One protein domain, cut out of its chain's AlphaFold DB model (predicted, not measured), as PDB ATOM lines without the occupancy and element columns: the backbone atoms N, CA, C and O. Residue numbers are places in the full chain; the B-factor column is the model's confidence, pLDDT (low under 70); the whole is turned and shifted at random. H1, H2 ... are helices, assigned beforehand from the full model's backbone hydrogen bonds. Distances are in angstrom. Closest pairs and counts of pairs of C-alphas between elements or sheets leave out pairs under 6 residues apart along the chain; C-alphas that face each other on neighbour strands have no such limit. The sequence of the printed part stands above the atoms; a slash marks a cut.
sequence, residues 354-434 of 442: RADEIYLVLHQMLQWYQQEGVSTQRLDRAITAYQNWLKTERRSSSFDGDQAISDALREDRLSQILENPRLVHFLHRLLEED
ATOM      1  N   ARG A 354     -15.815  81.200 -21.463       93.31
ATOM      2  CA  ARG A 354     -16.657  82.022 -20.572       93.31
ATOM      3  C   ARG A 354     -16.092  83.429 -20.390       93.31
ATOM      4  O   ARG A 354     -16.836  84.409 -20.339       93.31
ATOM      5  N   ALA A 355     -14.764  83.549 -20.334       94.44
ATOM      6  CA  ALA A 355     -14.097  84.841 -20.248       94.44
ATOM      7  C   ALA A 355     -14.369  85.731 -21.474       94.44
ATOM      8  O   ALA A 355     -14.607  86.936 -21.326       94.44
ATOM      9  N   ASP A 356     -14.334  85.152 -22.676       94.75
ATOM     10  CA  ASP A 356     -14.655  85.854 -23.918       94.75
ATOM     11  C   ASP A 356     -16.179  86.015 -24.100       94.75
ATOM     12  O   ASP A 356     -16.607  87.072 -24.558       94.75
ATOM     13  N   GLU A 357     -17.004  85.052 -23.671       94.50
ATOM     14  CA  GLU A 357     -18.476  85.111 -23.669       94.50
ATOM     15  C   GLU A 357     -18.981  86.335 -22.901       94.50
ATOM     16  O   GLU A 357     -19.682  87.170 -23.478       94.50
ATOM     17  N   ILE A 358     -18.558  86.501 -21.638       94.69
ATOM     18  CA  ILE A 358     -18.908  87.673 -20.822       94.69
ATOM     19  C   ILE A 358     -18.503  88.948 -21.553       94.69
ATOM     20  O   ILE A 358     -19.307  89.870 -21.674       94.69
ATOM     21  N   TYR A 359     -17.274  89.015 -22.073       95.12
ATOM     22  CA  TYR A 359     -16.802  90.230 -22.731       95.12
ATOM     23  C   TYR A 359     -17.660  90.595 -23.943       95.12
ATOM     24  O   TYR A 359     -18.066  91.747 -24.102       95.12
ATOM     25  N   LEU A 360     -17.963  89.602 -24.777       94.75
ATOM     26  CA  LEU A 360     -18.794  89.748 -25.961       94.75
ATOM     27  C   LEU A 360     -20.220  90.179 -25.601       94.75
ATOM     28  O   LEU A 360     -20.727  91.123 -26.205       94.75
ATOM     29  N   VAL A 361     -20.838  89.558 -24.593       94.69
ATOM     30  CA  VAL A 361     -22.185  89.920 -24.125       94.69
ATOM     31  C   VAL A 361     -22.217  91.337 -23.564       94.69
ATOM     32  O   VAL A 361     -23.122  92.093 -23.906       94.69
ATOM     33  N   LEU A 362     -21.219  91.755 -22.782       95.00
ATOM     34  CA  LEU A 362     -21.155  93.130 -22.281       95.00
ATOM     35  C   LEU A 362     -21.076  94.154 -23.425       95.00
ATOM     36  O   LEU A 362     -21.743  95.187 -23.372       95.00
ATOM     37  N   HIS A 363     -20.314  93.864 -24.484       93.69
ATOM     38  CA  HIS A 363     -20.267  94.716 -25.678       93.69
ATOM     39  C   HIS A 363     -21.579  94.703 -26.470       93.69
ATOM     40  O   HIS A 363     -21.991  95.748 -26.969       93.69
ATOM     41  N   GLN A 364     -22.273  93.566 -26.555       92.00
ATOM     42  CA  GLN A 364     -23.612  93.516 -27.151       92.00
ATOM     43  C   GLN A 364     -24.632  94.310 -26.332       92.00
ATOM     44  O   GLN A 364     -25.421  95.057 -26.906       92.00
ATOM     45  N   MET A 365     -24.587  94.219 -24.999       93.56
ATOM     46  CA  MET A 365     -25.392  95.051 -24.100       93.56
ATOM     47  C   MET A 365     -25.088  96.534 -24.300       93.56
ATOM     48  O   MET A 365     -26.005  97.348 -24.327       93.56
ATOM     49  N   LEU A 366     -23.811  96.895 -24.468       92.69
ATOM     50  CA  LEU A 366     -23.399  98.273 -24.719       92.69
ATOM     51  C   LEU A 366     -24.003  98.789 -26.020       92.69
ATOM     52  O   LEU A 366     -24.643  99.839 -26.019       92.69
ATOM     53  N   GLN A 367     -23.842  98.026 -27.104       88.50
ATOM     54  CA  GLN A 367     -24.440  98.353 -28.391       88.50
ATOM     55  C   GLN A 367     -25.950  98.502 -28.248       88.50
ATOM     56  O   GLN A 367     -26.471  99.546 -28.620       88.50
ATOM     57  N   TRP A 368     -26.627  97.522 -27.637       88.81
ATOM     58  CA  TRP A 368     -28.061  97.555 -27.351       88.81
ATOM     59  C   TRP A 368     -28.478  98.834 -26.622       88.81
ATOM     60  O   TRP A 368     -29.371  99.544 -27.073       88.81
ATOM     61  N   TYR A 369     -27.807  99.171 -25.519       91.31
ATOM     62  CA  TYR A 369     -28.137 100.332 -24.690       91.31
ATOM     63  C   TYR A 369     -27.985 101.636 -25.475       91.31
ATOM     64  O   TYR A 369     -28.851 102.505 -25.377       91.31
ATOM     65  N   GLN A 370     -26.948 101.751 -26.312       87.50
ATOM     66  CA  GLN A 370     -26.792 102.883 -27.232       87.50
ATOM     67  C   GLN A 370     -27.964 102.966 -28.211       87.50
ATOM     68  O   GLN A 370     -28.468 104.062 -28.460       87.50
ATOM     69  N   GLN A 371     -28.433 101.824 -28.731       82.12
ATOM     70  CA  GLN A 371     -29.601 101.798 -29.615       82.12
ATOM     71  C   GLN A 371     -30.851 102.286 -28.878       82.12
ATOM     72  O   GLN A 371     -31.614 103.074 -29.428       82.12
ATOM     73  N   GLU A 372     -31.035 101.867 -27.626       84.50
ATOM     74  CA  GLU A 372     -32.174 102.243 -26.784       84.50
ATOM     75  C   GLU A 372     -32.109 103.669 -26.222       84.50
ATOM     76  O   GLU A 372     -33.066 104.115 -25.594       84.50
ATOM     77  N   GLY A 373     -31.016 104.408 -26.440       85.75
ATOM     78  CA  GLY A 373     -30.815 105.717 -25.810       85.75
ATOM     79  C   GLY A 373     -30.625 105.628 -24.291       85.75
ATOM     80  O   GLY A 373     -30.814 106.611 -23.575       85.75
ATOM     81  N   VAL A 374     -30.258 104.447 -23.788       91.75
ATOM     82  CA  VAL A 374     -29.946 104.202 -22.381       91.75
ATOM     83  C   VAL A 374     -28.515 104.657 -22.107       91.75
ATOM     84  O   VAL A 374     -27.595 104.367 -22.870       91.75
ATOM     85  N   SER A 375     -28.308 105.359 -20.990       92.88
ATOM     86  CA  SER A 375     -26.970 105.795 -20.575       92.88
ATOM     87  C   SER A 375     -26.025 104.605 -20.398       92.88
ATOM     88  O   SER A 375     -26.300 103.685 -19.624       92.88
ATOM     89  N   THR A 376     -24.878 104.650 -21.076       95.19
ATOM     90  CA  THR A 376     -23.899 103.558 -21.074       95.19
ATOM     91  C   THR A 376     -22.744 103.747 -20.106       95.19
ATOM     92  O   THR A 376     -22.007 102.799 -19.863       95.19
ATOM     93  N   GLN A 377     -22.608 104.919 -19.479       94.06
ATOM     94  CA  GLN A 377     -21.410 105.293 -18.715       94.06
ATOM     95  C   GLN A 377     -20.992 104.248 -17.664       94.06
ATOM     96  O   GLN A 377     -19.804 103.983 -17.486       94.06
ATOM     97  N   ARG A 378     -21.956 103.651 -16.950       93.94
ATOM     98  CA  ARG A 378     -21.678 102.607 -15.946       93.94
ATOM     99  C   ARG A 378     -21.238 101.289 -16.583       93.94
ATOM    100  O   ARG A 378     -20.343 100.636 -16.058       93.94
ATOM    101  N   LEU A 379     -21.853 100.913 -17.703       95.81
ATOM    102  CA  LEU A 379     -21.509  99.700 -18.440       95.81
ATOM    103  C   LEU A 379     -20.131  99.833 -19.106       95.81
ATOM    104  O   LEU A 379     -19.325  98.919 -18.998       95.81
ATOM    105  N   ASP A 380     -19.816 100.996 -19.685       95.56
ATOM    106  CA  ASP A 380     -18.496 101.307 -20.252       95.56
ATOM    107  C   ASP A 380     -17.368 101.161 -19.216       95.56
ATOM    108  O   ASP A 380     -16.314 100.579 -19.499       95.56
ATOM    109  N   ARG A 381     -17.592 101.640 -17.982       95.75
ATOM    110  CA  ARG A 381     -16.640 101.463 -16.871       95.75
ATOM    111  C   ARG A 381     -16.451  99.988 -16.517       95.75
ATOM    112  O   ARG A 381     -15.309  99.545 -16.431       95.75
ATOM    113  N   ALA A 382     -17.541  99.230 -16.388       96.69
ATOM    114  CA  ALA A 382     -17.489  97.800 -16.082       96.69
ATOM    115  C   ALA A 382     -16.765  96.998 -17.181       96.69
ATOM    116  O   ALA A 382     -15.901  96.177 -16.878       96.69
ATOM    117  N   ILE A 383     -17.039  97.287 -18.459       95.94
ATOM    118  CA  ILE A 383     -16.345  96.691 -19.615       95.94
ATOM    119  C   ILE A 383     -14.846  96.983 -19.562       95.94
ATOM    120  O   ILE A 383     -14.032  96.089 -19.792       95.94
ATOM    121  N   THR A 384     -14.470  98.225 -19.251       96.06
ATOM    122  CA  THR A 384     -13.064  98.639 -19.160       96.06
ATOM    123  C   THR A 384     -12.345  97.924 -18.015       96.06
ATOM    124  O   THR A 384     -11.241  97.408 -18.206       96.06
ATOM    125  N   ALA A 385     -12.971  97.854 -16.838       96.56
ATOM    126  CA  ALA A 385     -12.424  97.159 -15.678       96.56
ATOM    127  C   ALA A 385     -12.252  95.658 -15.957       96.56
ATOM    128  O   ALA A 385     -11.158  95.116 -15.773       96.56
ATOM    129  N   TYR A 386     -13.277  95.018 -16.527       96.81
ATOM    130  CA  TYR A 386     -13.227  93.621 -16.950       96.81
ATOM    131  C   TYR A 386     -12.125  93.362 -17.982       96.81
ATOM    132  O   TYR A 386     -11.345  92.422 -17.844       96.81
ATOM    133  N   GLN A 387     -11.996  94.227 -18.993       95.50
ATOM    134  CA  GLN A 387     -10.949  94.109 -20.005       95.50
ATOM    135  C   GLN A 387      -9.545  94.190 -19.387       95.50
ATOM    136  O   GLN A 387      -8.649  93.453 -19.799       95.50
ATOM    137  N   ASN A 388      -9.326  95.091 -18.428       95.94
ATOM    138  CA  ASN A 388      -8.031  95.255 -17.764       95.94
ATOM    139  C   ASN A 388      -7.692  94.067 -16.858       95.94
ATOM    140  O   ASN A 388      -6.551  93.591 -16.875       95.94
ATOM    141  N   TRP A 389      -8.681  93.556 -16.126       96.19
ATOM    142  CA  TRP A 389      -8.547  92.324 -15.359       96.19
ATOM    143  C   TRP A 389      -8.184  91.149 -16.275       96.19
ATOM    144  O   TRP A 389      -7.129  90.539 -16.108       96.19
ATOM    145  N   LEU A 390      -8.968  90.918 -17.331       94.19
ATOM    146  CA  LEU A 390      -8.751  89.814 -18.261       94.19
ATOM    147  C   LEU A 390      -7.392  89.913 -18.977       94.19
ATOM    148  O   LEU A 390      -6.714  88.907 -19.170       94.19
ATOM    149  N   LYS A 391      -6.937  91.123 -19.334       93.75
ATOM    150  CA  LYS A 391      -5.575  91.347 -19.861       93.75
ATOM    151  C   LYS A 391      -4.483  90.918 -18.881       93.75
ATOM    152  O   LYS A 391      -3.418  90.501 -19.332       93.75
ATOM    153  N   THR A 392      -4.717  91.067 -17.581       95.12
ATOM    154  CA  THR A 392      -3.765  90.681 -16.534       95.12
ATOM    155  C   THR A 392      -3.736  89.167 -16.370       95.12
ATOM    156  O   THR A 392      -2.657  88.586 -16.442       95.12
ATOM    157  N   GLU A 393      -4.901  88.526 -16.271       93.88
ATOM    158  CA  GLU A 393      -5.013  87.064 -16.154       93.88
ATOM    159  C   GLU A 393      -4.368  86.348 -17.357       93.88
ATOM    160  O   GLU A 393      -3.577  85.416 -17.202       93.88
ATOM    161  N   ARG A 394      -4.580  86.871 -18.573       92.56
ATOM    162  CA  ARG A 394      -4.000  86.349 -19.827       92.56
ATOM    163  C   ARG A 394      -2.470  86.414 -19.914       92.56
ATOM    164  O   ARG A 394      -1.896  85.867 -20.857       92.56
ATOM    165  N   ARG A 395      -1.785  87.090 -18.981       92.44
ATOM    166  CA  ARG A 395      -0.312  87.064 -18.900       92.44
ATOM    167  C   ARG A 395       0.204  85.727 -18.382       92.44
ATOM    168  O   ARG A 395       1.337  85.368 -18.708       92.44
ATOM    169  N   SER A 396      -0.604  85.003 -17.609       91.06
ATOM    170  CA  SER A 396      -0.241  83.675 -17.129       91.06
ATOM    171  C   SER A 396      -0.082  82.697 -18.296       91.06
ATOM    172  O   SER A 396      -0.882  82.671 -19.233       91.06
ATOM    173  N   SER A 397       0.958  81.862 -18.249       85.44
ATOM    174  CA  SER A 397       1.143  80.772 -19.211       85.44
ATOM    175  C   SER A 397       0.119  79.651 -19.040       85.44
ATOM    176  O   SER A 397      -0.107  78.920 -19.998       85.44
ATOM    177  N   SER A 398      -0.496  79.542 -17.861       88.19
ATOM    178  CA  SER A 398      -1.530  78.559 -17.527       88.19
ATOM    179  C   SER A 398      -2.947  79.139 -17.589       88.19
ATOM    180  O   SER A 398      -3.850  78.575 -16.980       88.19
ATOM    181  N   PHE A 399      -3.135  80.297 -18.233       93.00
ATOM    182  CA  PHE A 399      -4.448  80.931 -18.317       93.00
ATOM    183  C   PHE A 399      -5.446  80.021 -19.039       93.00
ATOM    184  O   PHE A 399      -5.219  79.641 -20.188       93.00
ATOM    185  N   ASP A 400      -6.567  79.764 -18.374       93.94
ATOM    186  CA  ASP A 400      -7.750  79.128 -18.931       93.94
ATOM    187  C   ASP A 400      -8.954  80.041 -18.671       93.94
ATOM    188  O   ASP A 400      -9.209  80.448 -17.535       93.94
ATOM    189  N   GLY A 401      -9.657  80.425 -19.739       93.50
ATOM    190  CA  GLY A 401     -10.738  81.406 -19.653       93.50
ATOM    191  C   GLY A 401     -11.965  80.903 -18.896       93.50
ATOM    192  O   GLY A 401     -12.681  81.712 -18.309       93.50
ATOM    193  N   ASP A 402     -12.201  79.595 -18.874       93.88
ATOM    194  CA  ASP A 402     -13.358  79.006 -18.203       93.88
ATOM    195  C   ASP A 402     -13.088  78.853 -16.707       93.88
ATOM    196  O   ASP A 402     -13.923  79.226 -15.871       93.88
ATOM    197  N   GLN A 403     -11.886  78.389 -16.359       94.06
ATOM    198  CA  GLN A 403     -11.423  78.283 -14.982       94.06
ATOM    199  C   GLN A 403     -11.304  79.662 -14.330       94.06
ATOM    200  O   GLN A 403     -11.801  79.848 -13.222       94.06
ATOM    201  N   ALA A 404     -10.746  80.657 -15.032       94.56
ATOM    202  CA  ALA A 404     -10.600  82.013 -14.501       94.56
ATOM    203  C   ALA A 404     -11.948  82.634 -14.094       94.56
ATOM    204  O   ALA A 404     -12.035  83.313 -13.071       94.56
ATOM    205  N   ILE A 405     -13.009  82.391 -14.871       94.69
ATOM    206  CA  ILE A 405     -14.360  82.853 -14.527       94.69
ATOM    207  C   ILE A 405     -14.963  82.037 -13.391       94.69
ATOM    208  O   ILE A 405     -15.585  82.612 -12.500       94.69
ATOM    209  N   SER A 406     -14.750  80.723 -13.385       92.94
ATOM    210  CA  SER A 406     -15.242  79.849 -12.316       92.94
ATOM    211  C   SER A 406     -14.640  80.228 -10.954       92.94
ATOM    212  O   SER A 406     -15.373  80.359  -9.972       92.94
ATOM    213  N   ASP A 407     -13.336  80.508 -10.904       93.50
ATOM    214  CA  ASP A 407     -12.652  80.977  -9.695       93.50
ATOM    215  C   ASP A 407     -13.136  82.373  -9.282       93.50
ATOM    216  O   ASP A 407     -13.447  82.606  -8.112       93.50
ATOM    217  N   ALA A 408     -13.276  83.293 -10.244       93.38
ATOM    218  CA  ALA A 408     -13.724  84.654  -9.970       93.38
ATOM    219  C   ALA A 408     -15.175  84.732  -9.462       93.38
ATOM    220  O   ALA A 408     -15.493  85.643  -8.696       93.38
ATOM    221  N   LEU A 409     -16.044  83.800  -9.867       89.62
ATOM    222  CA  LEU A 409     -17.399  83.657  -9.327       89.62
ATOM    223  C   LEU A 409     -17.372  83.109  -7.896       89.62
ATOM    224  O   LEU A 409     -17.988  83.693  -7.008       89.62
ATOM    225  N   ARG A 410     -16.618  82.029  -7.656       90.31
ATOM    226  CA  ARG A 410     -16.498  81.390  -6.334       90.31
ATOM    227  C   ARG A 410     -15.944  82.339  -5.267       90.31
ATOM    228  O   ARG A 410     -16.338  82.260  -4.108       90.31
ATOM    229  N   GLU A 411     -15.019  83.210  -5.655       92.81
ATOM    230  CA  GLU A 411     -14.332  84.154  -4.766       92.81
ATOM    231  C   GLU A 411     -14.991  85.547  -4.730       92.81
ATOM    232  O   GLU A 411     -14.418  86.475  -4.162       92.81
ATOM    233  N   ASP A 412     -16.156  85.721  -5.369       88.69
ATOM    234  CA  ASP A 412     -16.854  87.009  -5.537       88.69
ATOM    235  C   ASP A 412     -15.972  88.130  -6.143       88.69
ATOM    236  O   ASP A 412     -16.234  89.332  -6.030       88.69
ATOM    237  N   ARG A 413     -14.903  87.752  -6.858       92.88
ATOM    238  CA  ARG A 413     -13.989  88.693  -7.517       92.88
ATOM    239  C   ARG A 413     -14.676  89.428  -8.661       92.88
ATOM    240  O   ARG A 413     -14.349  90.588  -8.900       92.88
ATOM    241  N   LEU A 414     -15.643  88.813  -9.354       91.94
ATOM    242  CA  LEU A 414     -16.393  89.505 -10.414       91.94
ATOM    243  C   LEU A 414     -17.162  90.727  -9.893       91.94
ATOM    244  O   LEU A 414     -17.221  91.736 -10.598       91.94
ATOM    245  N   SER A 415     -17.686  90.685  -8.663       92.06
ATOM    246  CA  SER A 415     -18.330  91.845  -8.030       92.06
ATOM    247  C   SER A 415     -17.357  92.994  -7.804       92.06
ATOM    248  O   SER A 415     -17.696  94.149  -8.070       92.06
ATOM    249  N   GLN A 416     -16.132  92.670  -7.392       92.50
ATOM    250  CA  GLN A 416     -15.057  93.640  -7.191       92.50
ATOM    251  C   GLN A 416     -14.556  94.219  -8.522       92.50
ATOM    252  O   GLN A 416     -14.275  95.407  -8.605       92.50
ATOM    253  N   ILE A 417     -14.469  93.396  -9.571       94.75
ATOM    254  CA  ILE A 417     -13.989  93.815 -10.897       94.75
ATOM    255  C   ILE A 417     -15.008  94.716 -11.599       94.75
ATOM    256  O   ILE A 417     -14.635  95.720 -12.198       94.75
ATOM    257  N   LEU A 418     -16.287  94.332 -11.589       94.81
ATOM    258  CA  LEU A 418     -17.323  95.023 -12.360       94.81
ATOM    259  C   LEU A 418     -17.926  96.219 -11.618       94.81
ATOM    260  O   LEU A 418     -18.547  97.062 -12.267       94.81
ATOM    261  N   GLU A 419     -17.805  96.259 -10.285       92.25
ATOM    262  CA  GLU A 419     -18.398  97.278  -9.403       92.25
ATOM    263  C   GLU A 419     -19.895  97.519  -9.691       92.25
ATOM    264  O   GLU A 419     -20.427  98.628  -9.590       92.25
ATOM    265  N   ASN A 420     -20.602  96.463 -10.107       91.31
ATOM    266  CA  ASN A 420     -21.989  96.533 -10.550       91.31
ATOM    267  C   ASN A 420     -22.752  95.254 -10.159       91.31
ATOM    268  O   ASN A 420     -22.840  94.320 -10.959       91.31
ATOM    269  N   PRO A 421     -23.353  95.207  -8.954       89.44
ATOM    270  CA  PRO A 421     -23.998  93.998  -8.431       89.44
ATOM    271  C   PRO A 421     -25.137  93.466  -9.310       89.44
ATOM    272  O   PRO A 421     -25.315  92.259  -9.447       89.44
ATOM    273  N   ARG A 422     -25.897  94.361  -9.962       91.44
ATOM    274  CA  ARG A 422     -26.972  93.957 -10.888       91.44
ATOM    275  C   ARG A 422     -26.417  93.252 -12.121       91.44
ATOM    276  O   ARG A 422     -27.013  92.289 -12.590       91.44
ATOM    277  N   LEU A 423     -25.290  93.743 -12.637       93.25
ATOM    278  CA  LEU A 423     -24.618  93.142 -13.781       93.25
ATOM    279  C   LEU A 423     -24.033  91.775 -13.422       93.25
ATOM    280  O   LEU A 423     -24.208  90.835 -14.184       93.25
ATOM    281  N   VAL A 424     -23.411  91.646 -12.250       92.25
ATOM    282  CA  VAL A 424     -22.879  90.364 -11.762       92.25
ATOM    283  C   VAL A 424     -23.997  89.337 -11.622       92.25
ATOM    284  O   VAL A 424     -23.880  88.236 -12.146       92.25
ATOM    285  N   HIS A 425     -25.117  89.715 -10.997       91.19
ATOM    286  CA  HIS A 425     -26.279  88.835 -10.877       91.19
ATOM    287  C   HIS A 425     -26.833  88.413 -12.249       91.19
ATOM    288  O   HIS A 425     -27.197  87.257 -12.447       91.19
ATOM    289  N   PHE A 426     -26.868  89.331 -13.220       92.56
ATOM    290  CA  PHE A 426     -27.232  89.000 -14.596       92.56
ATOM    291  C   PHE A 426     -26.266  87.981 -15.224       92.56
ATOM    292  O   PHE A 426     -26.733  86.989 -15.776       92.56
ATOM    293  N   LEU A 427     -24.950  88.190 -15.109       92.75
ATOM    294  CA  LEU A 427     -23.937  87.286 -15.666       92.75
ATOM    295  C   LEU A 427     -23.957  85.908 -14.992       92.75
ATOM    296  O   LEU A 427     -23.785  84.902 -15.670       92.75
ATOM    297  N   HIS A 428     -24.221  85.846 -13.687       88.06
ATOM    298  CA  HIS A 428     -24.389  84.586 -12.965       88.06
ATOM    299  C   HIS A 428     -25.536  83.762 -13.557       88.06
ATOM    300  O   HIS A 428     -25.340  82.617 -13.950       88.06
ATOM    301  N   ARG A 429     -26.715  84.379 -13.725       87.81
ATOM    302  CA  ARG A 429     -27.865  83.712 -14.356       87.81
ATOM    303  C   ARG A 429     -27.600  83.339 -15.810       87.81
ATOM    304  O   ARG A 429     -28.010  82.271 -16.238       87.81
ATOM    305  N   LEU A 430     -26.910  84.193 -16.566       90.50
ATOM    306  CA  LEU A 430     -26.532  83.912 -17.954       90.50
ATOM    307  C   LEU A 430     -25.716  82.609 -18.068       90.50
ATOM    308  O   LEU A 430     -25.972  81.800 -18.960       90.50
ATOM    309  N   LEU A 431     -24.759  82.420 -17.154       87.38
ATOM    310  CA  LEU A 431     -23.838  81.284 -17.148       87.38
ATOM    311  C   LEU A 431     -24.429  80.019 -16.509       87.38
ATOM    312  O   LEU A 431     -24.103  78.921 -16.953       87.38
ATOM    313  N   GLU A 432     -25.271  80.145 -15.479       83.81
ATOM    314  CA  GLU A 432     -25.868  78.997 -14.778       83.81
ATOM    315  C   GLU A 432     -27.178  78.507 -15.390       83.81
ATOM    316  O   GLU A 432     -27.380  77.303 -15.522       83.81
ATOM    317  N   GLU A 433     -28.079  79.420 -15.762       81.25
ATOM    318  CA  GLU A 433     -29.406  79.072 -16.298       81.25
ATOM    319  C   GLU A 433     -29.347  78.721 -17.794       81.25
ATOM    320  O   GLU A 433     -30.383  78.556 -18.435       81.25
ATOM    321  N   ASP A 434     -28.143  78.669 -18.365       74.00
ATOM    322  CA  ASP A 434     -27.880  78.471 -19.788       74.00
ATOM    323  C   ASP A 434     -28.720  79.392 -20.697       74.00
ATOM    324  O   ASP A 434     -29.161  79.018 -21.786       74.00
TER     325      ASP A 434
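Overview. This is residues 354 to 434 of the 442 residues of a protein of Alkalispirochaeta americana (UniProt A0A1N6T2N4). A long helical hairpin, H1 and H2, has three shorter helices, H3, H4 and H5, over one side: H3 rises from the end where H1 begins, H4 packs slantwise on H2, and H5 folds back toward H1. The 81 printed residues hold five named helices, H1 to H5 in chain order, and no named strand; the class is all helix. The whole is compact, with a radius of gyration of the C-alphas of 12.6 A, and spans 41 by 27 by 19 A.

Arrangement. H1, residues 354 to 372, and H2, residues 377 to 393, form a hairpin and touch at a shallow tilt of 18 degrees, opposite ways; their closest C-alphas, of Leu 362 and Ile 383, are 6.6 A apart. H3, residues 401 to 410, touches H1 at residues 354 to 356 alone, about perpendicular at 80 degrees, closest at the C-alphas of Ala 355 and Gly 401, 4.8 A. H4, residues 413 to 418, touches H2 at a steep tilt of 45 degrees, with the C-alphas of Ala 382 and Leu 418 closest at 4.6 A. H5, residues 421 to 432, touches H4 only at the corner, closest at the C-alphas of Ser 415 and Val 424, 6.1 A. H5 is close to H1 but not clearly touching, with the C-alphas of Ile 358 and Leu 427 closest at 7.2 A. H1 and H4 are apart, as are H2 and H5. Every O i to N i+4 pair is within hydrogen-bond range in H1, H2, H4 and H5; in H3, 5 of 6 are.

Along the chain. H1 begins at C-alpha 354, (-16.657, 82.022, -20.572), and runs 26.2 A. H2 runs 24.7 A to C-alpha 393 at (-5.013, 87.064, -16.154). H3 measures 14.5 A, H4 8.6 A and H5 16.4 A, ending at C-alpha 432, (-25.868, 78.997, -14.778).

Size, cuts and confidence. The two C-alphas farthest apart, of Gly 373 and Ser 397, are 41.1 A from each other. The printed part has no cut and no long link. No printed residue has a pLDDT under 70.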